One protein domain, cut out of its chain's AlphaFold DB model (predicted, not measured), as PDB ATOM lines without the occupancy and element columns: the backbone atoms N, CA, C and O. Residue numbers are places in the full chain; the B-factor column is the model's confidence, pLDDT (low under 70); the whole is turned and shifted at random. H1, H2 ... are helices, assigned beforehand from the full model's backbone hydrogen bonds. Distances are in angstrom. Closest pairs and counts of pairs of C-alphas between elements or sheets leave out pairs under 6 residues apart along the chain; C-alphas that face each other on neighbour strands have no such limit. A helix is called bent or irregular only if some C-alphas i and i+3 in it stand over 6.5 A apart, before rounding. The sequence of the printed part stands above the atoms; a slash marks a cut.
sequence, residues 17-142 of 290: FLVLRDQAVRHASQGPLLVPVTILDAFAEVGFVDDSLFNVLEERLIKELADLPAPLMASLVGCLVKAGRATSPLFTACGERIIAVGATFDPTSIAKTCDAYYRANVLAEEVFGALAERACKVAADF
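What this domain is: This is residues 17 to 142 of the 290 residues of an uncharacterized protein of Trypanosoma rangeli SC58 (UniProt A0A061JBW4). Seven helices form an elongated up-and-down bundle, each running against the one before it: H2, H4 and H6 stand side by side in one row, and H1, H3, H5 and H7 make a second row that curves along it, with H1 and H7 at the two ends. The 126 printed residues, with seven named helices in the order H1 to H7 and no named strand, are all helix in class. The whole is compact, with a radius of gyration of the C-alphas of 14.4 A, and spans 46 by 27 by 23 A.

How they stand to each other: H1, residues 17 to 26, touches residues 52 to 57 alone of H3, residues 51 to 63; the closest C-alphas, Val 25 and Leu 53, are 5.8 A apart. H2, residues 34 to 45, forms a helical hairpin with H3 (closest C-alphas Pro 36 and Leu 57, 6.1 A). H4, residues 70 to 82, touches H2 at a shallow tilt of 28 degrees, the same way (Asp 41 and Cys 79, C-alphas 5.0 A). H5, residues 89 to 104, forms a hairpin with H4 (C-alphas of Val 77 and Phe 91, 6.3 A). H6, residues 107 to 119, touches H4 at a shallow tilt of 20 degrees (C-alphas of Gly 78 and Ala 116, 4.8 A). H7, residues 125 to 141, touches H5 (C-alphas of Ile 99 and Val 127, 5.4 A) and forms a hairpin with H6. H1 and H7 are apart. Every O i to N i+4 pair is within hydrogen-bond range in H1, H2, H3, H4 and H6, but 10 of 12 in H5 and 10 of 13 in H7.

Where its parts are: H1 begins at C-alpha 17 (30.523, 31.353, 57.273); H7, 23.6 A long, ends at C-alpha 141 (45.239, 44.139, 23.702). H5 is 22.5 A long. H5 and H7 are irregular: C-alphas 100 and 103 are 8.1 A apart, C-alphas 137 and 140 8.2 A.

The domain as a whole: The C-alphas farthest apart, of Val 19 and Cys 136, are 45.7 A apart. The printed part has no cut and no long link, and no printed residue is under 70 in pLDDT.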
ATOM      1  N   PHE A  17      31.076  31.608  58.605       87.25
ATOM      2  CA  PHE A  17      30.523  31.353  57.273       87.25
ATOM      3  C   PHE A  17      29.022  31.058  57.310       87.25
ATOM      4  O   PHE A  17      28.307  31.531  56.436       87.25
ATOM      5  N   LEU A  18      28.519  30.363  58.334       89.94
ATOM      6  CA  LEU A  18      27.080  30.164  58.529       89.94
ATOM      7  C   LEU A  18      26.355  31.491  58.799       89.94
ATOM      8  O   LEU A  18      25.304  31.740  58.215       89.94
ATOM      9  N   VAL A  19      26.932  32.374  59.618       91.88
ATOM     10  CA  VAL A  19      26.372  33.714  59.865       91.88
ATOM     11  C   VAL A  19      26.398  34.565  58.594       91.88
ATOM     12  O   VAL A  19      25.397  35.199  58.260       91.88
ATOM     13  N   LEU A  20      27.514  34.566  57.858       90.81
ATOM     14  CA  LEU A  20      27.642  35.278  56.584       90.81
ATOM     15  C   LEU A  20      26.659  34.739  55.545       90.81
ATOM     16  O   LEU A  20      26.036  35.526  54.839       90.81
ATOM     17  N   ARG A  21      26.477  33.417  55.488       93.19
ATOM     18  CA  ARG A  21      25.491  32.751  54.638       93.19
ATOM     19  C   ARG A  21      24.084  33.223  54.978       93.19
ATOM     20  O   ARG A  21      23.368  33.673  54.091       93.19
ATOM     21  N   ASP A  22      23.689  33.152  56.247       93.38
ATOM     22  CA  ASP A  22      22.346  33.544  56.683       93.38
ATOM     23  C   ASP A  22      22.080  35.023  56.391       93.38
ATOM     24  O   ASP A  22      20.989  35.394  55.953       93.38
ATOM     25  N   GLN A  23      23.093  35.869  56.580       92.75
ATOM     26  CA  GLN A  23      23.019  37.283  56.242       92.75
ATOM     27  C   GLN A  23      22.900  37.495  54.726       92.75
ATOM     28  O   GLN A  23      22.052  38.271  54.285       92.75
ATOM     29  N   ALA A  24      23.684  36.784  53.917       92.69
ATOM     30  CA  ALA A  24      23.607  36.857  52.463       92.69
ATOM     31  C   ALA A  24      22.240  36.393  51.935       92.69
ATOM     32  O   ALA A  24      21.664  37.069  51.090       92.69
ATOM     33  N   VAL A  25      21.669  35.316  52.485       93.06
ATOM     34  CA  VAL A  25      20.321  34.838  52.131       93.06
ATOM     35  C   VAL A  25      19.255  35.877  52.488       93.06
ATOM     36  O   VAL A  25      18.397  36.189  51.663       93.06
ATOM     37  N   ARG A  26      19.319  36.477  53.685       92.69
ATOM     38  CA  ARG A  26      18.366  37.524  54.113       92.69
ATOM     39  C   ARG A  26      18.403  38.767  53.227       92.69
ATOM     40  O   ARG A  26      17.375  39.412  53.041       92.69
ATOM     41  N   HIS A  27      19.575  39.099  52.696       91.38
ATOM     42  CA  HIS A  27      19.799  40.282  51.866       91.38
ATOM     43  C   HIS A  27      19.961  39.948  50.379       91.38
ATOM     44  O   HIS A  27      20.393  40.799  49.603       91.38
ATOM     45  N   ALA A  28      19.577  38.739  49.963       89.25
ATOM     46  CA  ALA A  28      19.853  38.227  48.629       89.25
ATOM     47  C   ALA A  28      19.323  39.119  47.505       89.25
ATOM     48  O   ALA A  28      19.991  39.263  46.489       89.25
ATOM     49  N   SER A  29      18.160  39.751  47.693       89.31
ATOM     50  CA  SER A  29      17.508  40.643  46.723       89.31
ATOM     51  C   SER A  29      17.999  42.095  46.756       89.31
ATOM     52  O   SER A  29      17.450  42.940  46.055       89.31
ATOM     53  N   GLN A  30      19.000  42.419  47.578       88.38
ATOM     54  CA  GLN A  30      19.440  43.794  47.815       88.38
ATOM     55  C   GLN A  30      20.810  44.089  47.195       88.38
ATOM     56  O   GLN A  30      21.652  43.207  47.030       88.38
ATOM     57  N   GLY A  31      21.059  45.365  46.893       88.50
ATOM     58  CA  GLY A  31      22.365  45.849  46.438       88.50
ATOM     59  C   GLY A  31      22.693  45.538  44.970       88.50
ATOM     60  O   GLY A  31      21.887  44.933  44.266       88.50
ATOM     61  N   PRO A  32      23.865  45.982  44.483       94.31
ATOM     62  CA  PRO A  32      24.283  45.786  43.097       94.31
ATOM     63  C   PRO A  32      24.680  44.331  42.817       94.31
ATOM     64  O   PRO A  32      25.161  43.640  43.710       94.31
ATOM     65  N   LEU A  33      24.573  43.903  41.556       93.88
ATOM     66  CA  LEU A  33      24.867  42.531  41.099       93.88
ATOM     67  C   LEU A  33      26.310  42.071  41.322       93.88
ATOM     68  O   LEU A  33      26.573  40.872  41.369       93.88
ATOM     69  N   LEU A  34      27.238  43.003  41.543       95.00
ATOM     70  CA  LEU A  34      28.584  42.672  42.001       95.00
ATOM     71  C   LEU A  34      28.554  41.892  43.325       95.00
ATOM     72  O   LEU A  34      29.287  40.924  43.475       95.00
ATOM     73  N   VAL A  35      27.680  42.273  44.262       94.19
ATOM     74  CA  VAL A  35      27.601  41.673  45.601       94.19
ATOM     75  C   VAL A  35      27.284  40.175  45.561       94.19
ATOM     76  O   VAL A  35      28.080  39.418  46.116       94.19
ATOM     77  N   PRO A  36      26.191  39.698  44.926       94.88
ATOM     78  CA  PRO A  36      25.910  38.267  44.875       94.88
ATOM     79  C   PRO A  36      27.030  37.482  44.184       94.88
ATOM     80  O   PRO A  36      27.414  36.436  44.692       94.88
ATOM     81  N   VAL A  37      27.624  37.997  43.101       95.81
ATOM     82  CA  VAL A  37      28.739  37.309  42.422       95.81
ATOM     83  C   VAL A  37      29.974  37.219  43.321       95.81
ATOM     84  O   VAL A  37      30.577  36.155  43.414       95.81
ATOM     85  N   THR A  38      30.331  38.291  44.034       94.38
ATOM     86  CA  THR A  38      31.454  38.279  44.985       94.38
ATOM     87  C   THR A  38      31.205  37.334  46.160       94.38
ATOM     88  O   THR A  38      32.130  36.655  46.594       94.38
ATOM     89  N   ILE A  39      29.973  37.263  46.673       93.94
ATOM     90  CA  ILE A  39      29.615  36.313  47.735       93.94
ATOM     91  C   ILE A  39      29.782  34.880  47.230       93.94
ATOM     92  O   ILE A  39      30.439  34.085  47.897       93.94
ATOM     93  N   LEU A  40      29.235  34.555  46.054       94.94
ATOM     94  CA  LEU A  40      29.376  33.220  45.475       94.94
ATOM     95  C   LEU A  40      30.851  32.857  45.262       94.94
ATOM     96  O   LEU A  40      31.260  31.765  45.649       94.94
ATOM     97  N   ASP A  41      31.659  33.779  44.725       93.62
ATOM     98  CA  ASP A  41      33.081  33.526  44.472       93.62
ATOM     99  C   ASP A  41      33.859  33.304  45.774       93.62
ATOM    100  O   ASP A  41      34.626  32.350  45.873       93.62
ATOM    101  N   ALA A  42      33.603  34.110  46.809       91.88
ATOM    102  CA  ALA A  42      34.234  33.944  48.117       91.88
ATOM    103  C   ALA A  42      33.881  32.594  48.766       91.88
ATOM    104  O   ALA A  42      34.750  31.935  49.333       91.88
ATOM    105  N   PHE A  43      32.617  32.173  48.671       92.56
ATOM    106  CA  PHE A  43      32.154  30.886  49.196       92.56
ATOM    107  C   PHE A  43      32.738  29.704  48.408       92.56
ATOM    108  O   PHE A  43      33.177  28.720  49.008       92.56
ATOM    109  N   ALA A  44      32.808  29.819  47.079       92.88
ATOM    110  CA  ALA A  44      33.429  28.822  46.215       92.88
ATOM    111  C   ALA A  44      34.943  28.703  46.467       92.88
ATOM    112  O   ALA A  44      35.464  27.593  46.514       92.88
ATOM    113  N   GLU A  45      35.645  29.822  46.680       90.19
ATOM    114  CA  GLU A  45      37.093  29.861  46.941       90.19
ATOM    115  C   GLU A  45      37.485  29.097  48.207       90.19
ATOM    116  O   GLU A  45      38.480  28.377  48.221       90.19
ATOM    117  N   VAL A  46      36.680  29.197  49.267       89.44
ATOM    118  CA  VAL A  46      36.935  28.462  50.517       89.44
ATOM    119  C   VAL A  46      36.348  27.047  50.525       89.44
ATOM    120  O   VAL A  46      36.433  26.355  51.539       89.44
ATOM    121  N   GLY A  47      35.717  26.615  49.428       88.00
ATOM    122  CA  GLY A  47      35.066  25.307  49.318       88.00
ATOM    123  C   GLY A  47      33.799  25.154  50.168       88.00
ATOM    124  O   GLY A  47      33.373  24.030  50.431       88.00
ATOM    125  N   PHE A  48      33.183  26.257  50.612       88.44
ATOM    126  CA  PHE A  48      31.925  26.245  51.363       88.44
ATOM    127  C   PHE A  48      30.747  26.459  50.403       88.44
ATOM    128  O   PHE A  48      30.192  27.549  50.293       88.44
ATOM    129  N   VAL A  49      30.372  25.407  49.673       88.62
ATOM    130  CA  VAL A  49      29.257  25.441  48.713       88.62
ATOM    131  C   VAL A  49      27.958  25.045  49.424       88.62
ATOM    132  O   VAL A  49      27.675  23.864  49.607       88.62
ATOM    133  N   ASP A  50      27.188  26.039  49.871       91.25
ATOM    134  CA  ASP A  50      25.882  25.843  50.514       91.25
ATOM    135  C   ASP A  50      24.747  26.002  49.493       91.25
ATOM    136  O   ASP A  50      24.547  27.083  48.935       91.25
ATOM    137  N   ASP A  51      23.982  24.932  49.260       92.31
ATOM    138  CA  ASP A  51      22.922  24.920  48.244       92.31
ATOM    139  C   ASP A  51      21.844  25.980  48.481       92.31
ATOM    140  O   ASP A  51      21.321  26.541  47.520       92.31
ATOM    141  N   SER A  52      21.513  26.295  49.738       91.38
ATOM    142  CA  SER A  52      20.495  27.306  50.030       91.38
ATOM    143  C   SER A  52      20.964  28.691  49.603       91.38
ATOM    144  O   SER A  52      20.183  29.446  49.028       91.38
ATOM    145  N   LEU A  53      22.221  29.034  49.884       94.50
ATOM    146  CA  LEU A  53      22.801  30.304  49.457       94.50
ATOM    147  C   LEU A  53      22.923  30.379  47.936       94.50
ATOM    148  O   LEU A  53      22.480  31.362  47.342       94.50
ATOM    149  N   PHE A  54      23.502  29.347  47.318       95.94
ATOM    150  CA  PHE A  54      23.710  29.320  45.873       95.94
ATOM    151  C   PHE A  54      22.381  29.396  45.126       95.94
ATOM    152  O   PHE A  54      22.236  30.268  44.280       95.94
ATOM    153  N   ASN A  55      21.377  28.593  45.487       95.06
ATOM    154  CA  ASN A  55      20.077  28.621  44.811       95.06
ATOM    155  C   ASN A  55      19.416  30.006  44.893       95.06
ATOM    156  O   ASN A  55      18.951  30.528  43.883       95.06
ATOM    157  N   VAL A  56      19.422  30.639  46.071       96.06
ATOM    158  CA  VAL A  56      18.790  31.954  46.265       96.06
ATOM    159  C   VAL A  56      19.489  33.050  45.450       96.06
ATOM    160  O   VAL A  56      18.821  33.893  44.844       96.06
ATOM    161  N   LEU A  57      20.825  33.060  45.415       96.62
ATOM    162  CA  LEU A  57      21.571  34.049  44.633       96.62
ATOM    163  C   LEU A  57      21.520  33.749  43.131       96.62
ATOM    164  O   LEU A  57      21.423  34.683  42.337       96.62
ATOM    165  N   GLU A  58      21.521  32.477  42.731       96.75
ATOM    166  CA  GLU A  58      21.365  32.067  41.335       96.75
ATOM    167  C   GLU A  58      19.995  32.465  40.783       96.75
ATOM    168  O   GLU A  58      19.924  33.052  39.707       96.75
ATOM    169  N   GLU A  59      18.909  32.239  41.528       96.06
ATOM    170  CA  GLU A  59      17.560  32.663  41.129       96.06
ATOM    171  C   GLU A  59      17.469  34.168  40.876       96.06
ATOM    172  O   GLU A  59      16.764  34.614  39.966       96.06
ATOM    173  N   ARG A  60      18.170  34.965  41.685       96.12
ATOM    174  CA  ARG A  60      18.266  36.404  41.461       96.12
ATOM    175  C   ARG A  60      19.078  36.715  40.209       96.12
ATOM    176  O   ARG A  60      18.615  37.472  39.359       96.12
ATOM    177  N   LEU A  61      20.271  36.136  40.098       97.44
ATOM    178  CA  LEU A  61      21.179  36.376  38.980       97.44
ATOM    179  C   LEU A  61      20.559  35.975  37.642       97.44
ATOM    180  O   LEU A  61      20.797  36.663  36.663       97.44
ATOM    181  N   ILE A  62      19.711  34.943  37.598       97.31
ATOM    182  CA  ILE A  62      18.938  34.579  36.402       97.31
ATOM    183  C   ILE A  62      17.977  35.710  36.002       97.31
ATOM    184  O   ILE A  62      17.900  36.063  34.828       97.31
ATOM    185  N   LYS A  63      17.248  36.300  36.961       96.38
ATOM    186  CA  LYS A  63      16.269  37.375  36.694       96.38
ATOM    187  C   LYS A  63      16.930  38.670  36.227       96.38
ATOM    188  O   LYS A  63      16.357  39.388  35.415       96.38
ATOM    189  N   GLU A  64      18.115  38.955  36.749       96.31
ATOM    190  CA  GLU A  64      18.870  40.188  36.501       96.31
ATOM    191  C   GLU A  64      20.049  39.961  35.526       96.31
ATOM    192  O   GLU A  64      20.899  40.831  35.355       96.31
ATOM    193  N   LEU A  65      20.111  38.803  34.846       96.31
ATOM    194  CA  LEU A  65      21.254  38.405  34.007       96.31
ATOM    195  C   LEU A  65      21.534  39.389  32.868       96.31
ATOM    196  O   LEU A  65      22.683  39.596  32.474       96.31
ATOM    197  N   ALA A  66      20.479  40.005  32.335       95.88
ATOM    198  CA  ALA A  66      20.583  40.980  31.258       95.88
ATOM    199  C   ALA A  66      21.440  42.200  31.644       95.88
ATOM    200  O   ALA A  66      22.088  42.776  30.767       95.88
ATOM    201  N   ASP A  67      21.501  42.534  32.933       95.00
ATOM    202  CA  ASP A  67      22.200  43.709  33.453       95.00
ATOM    203  C   ASP A  67      23.657  43.414  33.850       95.00
ATOM    204  O   ASP A  67      24.395  44.328  34.233       95.00
ATOM    205  N   LEU A  68      24.110  42.154  33.756       95.56
ATOM    206  CA  LEU A  68      25.492  41.792  34.073       95.56
ATOM    207  C   LEU A  68      26.450  42.251  32.959       95.56
ATOM    208  O   LEU A  68      26.317  41.815  31.811       95.56
ATOM    209  N   PRO A  69      27.474  43.067  33.275       96.12
ATOM    210  CA  PRO A  69      28.522  43.394  32.319       96.12
ATOM    211  C   PRO A  69      29.462  42.198  32.101       96.12
ATOM    212  O   PRO A  69      29.640  41.357  32.986       96.12
ATOM    213  N   ALA A  70      30.131  42.164  30.945       96.31
ATOM    214  CA  ALA A  70      31.010  41.065  30.533       96.31
ATOM    215  C   ALA A  70      32.055  40.626  31.588       96.31
ATOM    216  O   ALA A  70      32.126  39.425  31.859       96.31
ATOM    217  N   PRO A  71      32.791  41.530  32.274       96.19
ATOM    218  CA  PRO A  71      33.764  41.109  33.290       96.19
ATOM    219  C   PRO A  71      33.130  40.400  34.490       96.19
ATOM    220  O   PRO A  71      33.710  39.471  35.065       96.19
ATOM    221  N   LEU A  72      31.921  40.821  34.868       96.50
ATOM    222  CA  LEU A  72      31.192  40.203  35.966       96.50
ATOM    223  C   LEU A  72      30.612  38.850  35.545       96.50
ATOM    224  O   LEU A  72      30.651  37.907  36.328       96.50
ATOM    225  N   MET A  73      30.162  38.730  34.295       97.38
ATOM    226  CA  MET A  73      29.716  37.462  33.716       97.38
ATOM    227  C   MET A  73      30.853  36.435  33.633       97.38
ATOM    228  O   MET A  73      30.674  35.301  34.068       97.38
ATOM    229  N   ALA A  74      32.047  36.835  33.183       97.81
ATOM    230  CA  ALA A  74      33.226  35.964  33.181       97.81
ATOM    231  C   ALA A  74      33.580  35.473  34.599       97.81
ATOM    232  O   ALA A  74      33.900  34.301  34.805       97.81
ATOM    233  N   SER A  75      33.472  36.363  35.593       96.75
ATOM    234  CA  SER A  75      33.698  36.023  37.004       96.75
ATOM    235  C   SER A  75      32.635  35.053  37.538       96.75
ATOM    236  O   SER A  75      32.972  34.086  38.217       96.75
ATOM    237  N   LEU A  76      31.363  35.263  37.184       97.94
ATOM    238  CA  LEU A  76      30.252  34.398  37.572       97.94
ATOM    239  C   LEU A  76      30.410  32.979  37.014       97.94
ATOM    240  O   LEU A  76      30.312  32.017  37.772       97.94
ATOM    241  N   VAL A  77      30.711  32.832  35.722       98.12
ATOM    242  CA  VAL A  77      30.934  31.513  35.106       98.12
ATOM    243  C   VAL A  77      32.104  30.798  35.787       98.12
ATOM    244  O   VAL A  77      31.966  29.648  36.198       98.12
ATOM    245  N   GLY A  78      33.229  31.489  36.008       97.25
ATOM    246  CA  GLY A  78      34.376  30.929  36.730       97.25
ATOM    247  C   GLY A  78      34.041  30.471  38.155       97.25
ATOM    248  O   GLY A  78      34.484  29.398  38.575       97.25
ATOM    249  N   CYS A  79      33.228  31.251  38.871       96.44
ATOM    250  CA  CYS A  79      32.722  30.921  40.200       96.44
ATOM    251  C   CYS A  79      31.829  29.671  40.186       96.44
ATOM    252  O   CYS A  79      32.037  28.765  40.990       96.44
ATOM    253  N   LEU A  80      30.859  29.589  39.270       97.81
ATOM    254  CA  LEU A  80      29.962  28.432  39.162       97.81
ATOM    255  C   LEU A  80      30.745  27.144  38.911       97.81
ATOM    256  O   LEU A  80      30.470  26.125  39.537       97.81
ATOM    257  N   VAL A  81      31.769  27.192  38.058       97.44
ATOM    258  CA  VAL A  81      32.653  26.045  37.809       97.44
ATOM    259  C   VAL A  81      33.430  25.664  39.064       97.44
ATOM    260  O   VAL A  81      33.465  24.490  39.423       97.44
ATOM    261  N   LYS A  82      34.003  26.646  39.772       95.69
ATOM    262  CA  LYS A  82      34.715  26.426  41.043       95.69
ATOM    263  C   LYS A  82      33.812  25.783  42.105       95.69
ATOM    264  O   LYS A  82      34.257  24.905  42.833       95.69
ATOM    265  N   ALA A  83      32.537  26.169  42.140       95.75
ATOM    266  CA  ALA A  83      31.528  25.607  43.032       95.75
ATOM    267  C   ALA A  83      30.965  24.242  42.577       95.75
ATOM    268  O   ALA A  83      30.090  23.698  43.246       95.75
ATOM    269  N   GLY A  84      31.413  23.686  41.442       95.88
ATOM    270  CA  GLY A  84      30.892  22.423  40.902       95.88
ATOM    271  C   GLY A  84      29.499  22.534  40.269       95.88
ATOM    272  O   GLY A  84      28.790  21.540  40.154       95.88
ATOM    273  N   ARG A  85      29.092  23.738  39.849       96.75
ATOM    274  CA  ARG A  85      27.744  24.077  39.351       96.75
ATOM    275  C   ARG A  85      27.713  24.408  37.857       96.75
ATOM    276  O   ARG A  85      26.862  25.169  37.395       96.75
ATOM    277  N   ALA A  86      28.607  23.795  37.082       96.19
ATOM    278  CA  ALA A  86      28.652  23.922  35.622       96.19
ATOM    279  C   ALA A  86      27.412  23.346  34.900       96.19
ATOM    280  O   ALA A  86      27.220  23.578  33.715       96.19
ATOM    281  N   THR A  87      26.553  22.605  35.607       94.06
ATOM    282  CA  THR A  87      25.275  22.076  35.098       94.06
ATOM    283  C   THR A  87      24.056  22.863  35.593       94.06
ATOM    284  O   THR A  87      22.921  22.458  35.347       94.06
ATOM    285  N   SER A  88      24.268  23.967  36.319       95.56
ATOM    286  CA  SER A  88      23.172  24.793  36.835       95.56
ATOM    287  C   SER A  88      22.439  25.534  35.706       95.56
ATOM    288  O   SER A  88      23.066  25.918  34.714       95.56
ATOM    289  N   PRO A  89      21.135  25.833  35.871       97.19
ATOM    290  CA  PRO A  89      20.400  26.668  34.920       97.19
ATOM    291  C   PRO A  89      21.044  28.043  34.697       97.19
ATOM    292  O   PRO A  89      21.011  28.561  33.583       97.19
ATOM    293  N   LEU A  90      21.672  28.624  35.731       97.88
ATOM    294  CA  LEU A  90      22.380  29.896  35.595       97.88
ATOM    295  C   LEU A  90      23.612  29.769  34.692       97.88
ATOM    296  O   LEU A  90      23.855  30.674  33.900       97.88
ATOM    297  N   PHE A  91      24.372  28.672  34.774       98.38
ATOM    298  CA  PHE A  91      25.521  28.452  33.891       98.38
ATOM    299  C   PHE A  91      25.086  28.376  32.422       98.38
ATOM    300  O   PHE A  91      25.677  29.039  31.569       98.38
ATOM    301  N   THR A  92      24.005  27.643  32.133       97.88
ATOM    302  CA  THR A  92      23.414  27.584  30.787       97.88
ATOM    303  C   THR A  92      22.962  28.965  30.311       97.88
ATOM    304  O   THR A  92      23.357  29.390  29.226       97.88
ATOM    305  N   ALA A  93      22.224  29.706  31.142       98.25
ATOM    306  CA  ALA A  93      21.764  31.054  30.809       98.25
ATOM    307  C   ALA A  93      22.931  32.036  30.584       98.25
ATOM    308  O   ALA A  93      22.868  32.889  29.697       98.25
ATOM    309  N   CYS A  94      24.027  31.905  31.344       98.44
ATOM    310  CA  CYS A  94      25.248  32.676  31.107       98.44
ATOM    311  C   CYS A  94      25.821  32.387  29.717       98.44
ATOM    312  O   CYS A  94      26.202  33.329  29.035       98.44
ATOM    313  N   GLY A  95      25.840  31.126  29.274       98.31
ATOM    314  CA  GLY A  95      26.281  30.757  27.925       98.31
ATOM    315  C   GLY A  95      25.470  31.453  26.831       98.31
ATOM    316  O   GLY A  95      26.043  32.129  25.978       98.31
ATOM    317  N   GLU A  96      24.140  31.381  26.909       98.31
ATOM    318  CA  GLU A  96      23.231  32.077  25.982       98.31
ATOM    319  C   GLU A  96      23.472  33.594  25.980       98.31
ATOM    320  O   GLU A  96      23.517  34.244  24.931       98.31
ATOM    321  N   ARG A  97      23.685  34.176  27.166       97.88
ATOM    322  CA  ARG A  97      23.978  35.603  27.296       97.88
ATOM    323  C   ARG A  97      25.342  35.961  26.708       97.88
ATOM    324  O   ARG A  97      25.429  36.979  26.025       97.88
ATOM    325  N   ILE A  98      26.378  35.153  26.930       98.56
ATOM    326  CA  ILE A  98      27.715  35.350  26.354       98.56
ATOM    327  C   ILE A  98      27.635  35.351  24.830       98.56
ATOM    328  O   ILE A  98      28.214  36.238  24.212       98.56
ATOM    329  N   ILE A  99      26.870  34.442  24.223       98.50
ATOM    330  CA  ILE A  99      26.648  34.434  22.769       98.50
ATOM    331  C   ILE A  99      26.013  35.761  22.324       98.50
ATOM    332  O   ILE A  99      26.496  36.406  21.396       98.50
ATOM    333  N   ALA A 100      24.979  36.223  23.031       97.50
ATOM    334  CA  ALA A 100      24.261  37.446  22.677       97.50
ATOM    335  C   ALA A 100      25.084  38.739  22.846       97.50
ATOM    336  O   ALA A 100      24.854  39.706  22.119       97.50
ATOM    337  N   VAL A 101      26.010  38.800  23.812       97.06
ATOM    338  CA  VAL A 101      26.796  40.016  24.109       97.06
ATOM    339  C   VAL A 101      28.306  39.842  23.973       97.06
ATOM    340  O   VAL A 101      29.061  40.696  24.442       97.06
ATOM    341  N   GLY A 102      28.768  38.784  23.304       95.44
ATOM    342  CA  GLY A 102      30.190  38.445  23.171       95.44
ATOM    343  C   GLY A 102      31.037  39.595  22.625       95.44
ATOM    344  O   GLY A 102      32.161  39.812  23.068       95.44
ATOM    345  N   ALA A 103      30.453  40.444  21.773       97.12
ATOM    346  CA  ALA A 103      31.091  41.651  21.247       97.12
ATOM    347  C   ALA A 103      31.541  42.672  22.317       97.12
ATOM    348  O   ALA A 103      32.356  43.545  22.020       97.12
ATOM    349  N   THR A 104      31.021  42.586  23.545       97.62
ATOM    350  CA  THR A 104      31.353  43.491  24.662       97.62
ATOM    351  C   THR A 104      32.526  43.007  25.513       97.62
ATOM    352  O   THR A 104      33.008  43.755  26.362       97.62
ATOM    353  N   PHE A 105      33.003  41.780  25.292       98.62
ATOM    354  CA  PHE A 105      34.072  41.196  26.091       98.62
ATOM    355  C   PHE A 105      35.431  41.826  25.761       98.62
ATOM    356  O   PHE A 105      35.751  42.103  24.600       98.62
ATOM    357  N   ASP A 106      36.223  42.054  26.805       98.69
ATOM    358  CA  ASP A 106      37.638  42.417  26.722       98.69
ATOM    359  C   ASP A 106      38.524  41.150  26.777       98.69
ATOM    360  O   ASP A 106      38.019  40.066  27.097       98.69
ATOM    361  N   PRO A 107      39.832  41.240  26.465       98.81
ATOM    362  CA  PRO A 107      40.731  40.082  26.474       98.81
ATOM    363  C   PRO A 107      40.713  39.280  27.780       98.81
ATOM    364  O   PRO A 107      40.627  38.052  27.758       98.81
ATOM    365  N   THR A 108      40.716  39.962  28.929       98.69
ATOM    366  CA  THR A 108      40.675  39.310  30.241       98.69
ATOM    367  C   THR A 108      39.378  38.519  30.441       98.69
ATOM    368  O   THR A 108      39.411  37.394  30.944       98.69
ATOM    369  N   SER A 109      38.228  39.075  30.053       98.75
ATOM    370  CA  SER A 109      36.923  38.415  30.173       98.75
ATOM    371  C   SER A 109      36.787  37.240  29.205       98.75
ATOM    372  O   SER A 109      36.184  36.230  29.572       98.75
ATOM    373  N   ILE A 110      37.366  37.340  28.001       98.88
ATOM    374  CA  ILE A 110      37.444  36.231  27.035       98.88
ATOM    375  C   ILE A 110      38.241  35.084  27.649       98.88
ATOM    376  O   ILE A 110      37.710  33.988  27.814       98.88
ATOM    377  N   ALA A 111      39.478  35.359  28.064       98.81
ATOM    378  CA  ALA A 111      40.388  34.363  28.611       98.81
ATOM    379  C   ALA A 111      39.798  33.645  29.836       98.81
ATOM    380  O   ALA A 111      39.822  32.417  29.904       98.81
ATOM    381  N   LYS A 112      39.207  34.397  30.776       98.62
ATOM    382  CA  LYS A 112      38.564  33.829  31.974       98.62
ATOM    383  C   LYS A 112      37.350  32.968  31.648       98.62
ATOM    384  O   LYS A 112      37.164  31.928  32.276       98.62
ATOM    385  N   THR A 113      36.526  33.389  30.689       98.75
ATOM    386  CA  THR A 113      35.368  32.597  30.260       98.75
ATOM    387  C   THR A 113      35.828  31.306  29.591       98.75
ATOM    388  O   THR A 113      35.389  30.232  29.993       98.75
ATOM    389  N   CYS A 114      36.770  31.386  28.647       98.75
ATOM    390  CA  CYS A 114      37.353  30.220  27.986       98.75
ATOM    391  C   CYS A 114      37.948  29.221  28.992       98.75
ATOM    392  O   CYS A 114      37.630  28.033  28.938       98.75
ATOM    393  N   ASP A 115      38.742  29.705  29.952       98.50
ATOM    394  CA  ASP A 115      39.303  28.878  31.025       98.50
ATOM    395  C   ASP A 115      38.217  28.223  31.892       98.50
ATOM    396  O   ASP A 115      38.323  27.048  32.244       98.50
ATOM    397  N   ALA A 116      37.142  28.945  32.217       98.38
ATOM    398  CA  ALA A 116      36.047  28.387  32.998       98.38
ATOM    399  C   ALA A 116      35.353  27.223  32.266       98.38
ATOM    400  O   ALA A 116      35.177  26.161  32.862       98.38
ATOM    401  N   TYR A 117      35.021  27.377  30.980       98.50
ATOM    402  CA  TYR A 117      34.434  26.293  30.177       98.50
ATOM    403  C   TYR A 117      35.391  25.108  30.006       98.50
ATOM    404  O   TYR A 117      34.972  23.953  30.116       98.50
ATOM    405  N   TYR A 118      36.685  25.382  29.822       97.12
ATOM    406  CA  TYR A 118      37.723  24.354  29.797       97.12
ATOM    407  C   TYR A 118      37.778  23.557  31.107       97.12
ATOM    408  O   TYR A 118      37.672  22.331  31.084       97.12
ATOM    409  N   ARG A 119      37.867  24.227  32.265       95.94
ATOM    410  CA  ARG A 119      37.884  23.566  33.584       95.94
ATOM    411  C   ARG A 119      36.589  22.823  33.898       95.94
ATOM    412  O   ARG A 119      36.623  21.827  34.615       95.94
ATOM    413  N   ALA A 120      35.464  23.287  33.361       96.38
ATOM    414  CA  ALA A 120      34.184  22.595  33.448       96.38
ATOM    415  C   ALA A 120      34.107  21.346  32.556       96.38
ATOM    416  O   ALA A 120      33.179  20.554  32.712       96.38
ATOM    417  N   ASN A 121      35.050  21.178  31.620       95.75
ATOM    418  CA  ASN A 121      34.995  20.187  30.548       95.75
ATOM    419  C   ASN A 121      33.672  20.268  29.754       95.75
ATOM    420  O   ASN A 121      33.053  19.249  29.442       95.75
ATOM    421  N   VAL A 122      33.218  21.494  29.465       97.56
ATOM    422  CA  VAL A 122      31.992  21.767  28.704       97.56
ATOM    423  C   VAL A 122      32.361  22.334  27.337       97.56
ATOM    424  O   VAL A 122      32.821  23.470  27.229       97.56
ATOM    425  N   LEU A 123      32.105  21.551  26.290       97.31
ATOM    426  CA  LEU A 123      32.205  22.004  24.907       97.31
ATOM    427  C   LEU A 123      30.967  22.839  24.547       97.31
ATOM    428  O   LEU A 123      29.901  22.294  24.269       97.31
ATOM    429  N   ALA A 124      31.113  24.163  24.574       96.88
ATOM    430  CA  ALA A 124      30.089  25.119  24.161       96.88
ATOM    431  C   ALA A 124      30.545  25.846  22.887       96.88
ATOM    432  O   ALA A 124      31.028  26.975  22.951       96.88
ATOM    433  N   GLU A 125      30.429  25.179  21.735       97.44
ATOM    434  CA  GLU A 125      30.954  25.671  20.448       97.44
ATOM    435  C   GLU A 125      30.487  27.092  20.110       97.44
ATOM    436  O   GLU A 125      31.301  27.923  19.720       97.44
ATOM    437  N   GLU A 126      29.210  27.414  20.332       98.25
ATOM    438  CA  GLU A 126      28.671  28.756  20.065       98.25
ATOM    439  C   GLU A 126      29.282  29.832  20.976       98.25
ATOM    440  O   GLU A 126      29.571  30.943  20.526       98.25
ATOM    441  N   VAL A 127      29.534  29.502  22.249       98.56
ATOM    442  CA  VAL A 127      30.210  30.404  23.195       98.56
ATOM    443  C   VAL A 127      31.650  30.636  22.745       98.56
ATOM    444  O   VAL A 127      32.091  31.783  22.664       98.56
ATOM    445  N   PHE A 128      32.375  29.565  22.414       98.62
ATOM    446  CA  PHE A 128      33.745  29.665  21.920       98.62
ATOM    447  C   PHE A 128      33.823  30.447  20.607       98.62
ATOM    448  O   PHE A 128      34.690  31.306  20.483       98.62
ATOM    449  N   GLY A 129      32.894  30.229  19.673       98.38
ATOM    450  CA  GLY A 129      32.819  30.962  18.409       98.38
ATOM    451  C   GLY A 129      32.589  32.462  18.606       98.38
ATOM    452  O   GLY A 129      33.330  33.276  18.055       98.38
ATOM    453  N   ALA A 130      31.630  32.849  19.454       98.56
ATOM    454  CA  ALA A 130      31.360  34.260  19.751       98.56
ATOM    455  C   ALA A 130      32.565  34.960  20.408       98.56
ATOM    456  O   ALA A 130      32.890  36.110  20.088       98.56
ATOM    457  N   LEU A 131      33.250  34.269  21.325       98.81
ATOM    458  CA  LEU A 131      34.449  34.787  21.981       98.81
ATOM    459  C   LEU A 131      35.657  34.831  21.039       98.81
ATOM    460  O   LEU A 131      36.427  35.785  21.117       98.81
ATOM    461  N   ALA A 132      35.806  33.859  20.135       98.62
ATOM    462  CA  ALA A 132      36.858  33.838  19.122       98.62
ATOM    463  C   ALA A 132      36.710  35.005  18.136       98.62
ATOM    464  O   ALA A 132      37.663  35.758  17.932       98.62
ATOM    465  N   GLU A 133      35.496  35.246  17.625       98.50
ATOM    466  CA  GLU A 133      35.211  36.389  16.749       98.50
ATOM    467  C   GLU A 133      35.561  37.717  17.438       98.50
ATOM    468  O   GLU A 133      36.161  38.622  16.845       98.50
ATOM    469  N   ARG A 134      35.207  37.851  18.724       98.50
ATOM    470  CA  ARG A 134      35.583  39.033  19.498       98.50
ATOM    471  C   ARG A 134      37.093  39.109  19.705       98.50
ATOM    472  O   ARG A 134      37.647  40.195  19.539       98.50
ATOM    473  N   ALA A 135      37.750  38.002  20.038       98.75
ATOM    474  CA  ALA A 135      39.187  37.949  20.270       98.75
ATOM    475  C   ALA A 135      39.977  38.412  19.041       98.75
ATOM    476  O   ALA A 135      40.916  39.188  19.206       98.75
ATOM    477  N   CYS A 136      39.539  38.074  17.821       98.75
ATOM    478  CA  CYS A 136      40.138  38.603  16.593       98.75
ATOM    479  C   CYS A 136      40.122  40.141  16.550       98.75
ATOM    480  O   CYS A 136      41.118  40.778  16.210       98.75
ATOM    481  N   LYS A 137      39.019  40.763  16.983       98.50
ATOM    482  CA  LYS A 137      38.847  42.228  16.974       98.50
ATOM    483  C   LYS A 137      39.667  42.954  18.047       98.50
ATOM    484  O   LYS A 137      39.910  44.147  17.890       98.50
ATOM    485  N   VAL A 138      40.062  42.278  19.130       98.62
ATOM    486  CA  VAL A 138      40.827  42.872  20.253       98.62
ATOM    487  C   VAL A 138      42.181  42.199  20.495       98.62
ATOM    488  O   VAL A 138      42.795  42.389  21.541       98.62
ATOM    489  N   ALA A 139      42.689  41.435  19.525       98.50
ATOM    490  CA  ALA A 139      43.918  40.651  19.667       98.50
ATOM    491  C   ALA A 139      45.149  41.485  20.063       98.50
ATOM    492  O   ALA A 139      46.046  40.988  20.740       98.50
ATOM    493  N   ALA A 140      45.196  42.763  19.671       98.06
ATOM    494  CA  ALA A 140      46.290  43.669  20.016       98.06
ATOM    495  C   ALA A 140      46.409  43.940  21.529       98.06
ATOM    496  O   ALA A 140      47.506  44.232  22.004       98.06
ATOM    497  N   ASP A 141      45.313  43.805  22.276       98.31
ATOM    498  CA  ASP A 141      45.239  44.139  23.702       98.31
ATOM    499  C   ASP A 141      45.519  42.934  24.609       98.31
ATOM    500  O   ASP A 141      45.745  43.097  25.807       98.31
ATOM    501  N   PHE A 142      45.557  41.727  24.041       98.75
ATOM    502  CA  PHE A 142      45.835  40.507  24.788       98.75
ATOM    503  C   PHE A 142      47.227  40.525  25.425       98.75
ATOM    504  O   PHE A 142      48.223  40.930  24.805       98.75
TER     505      PHE A 142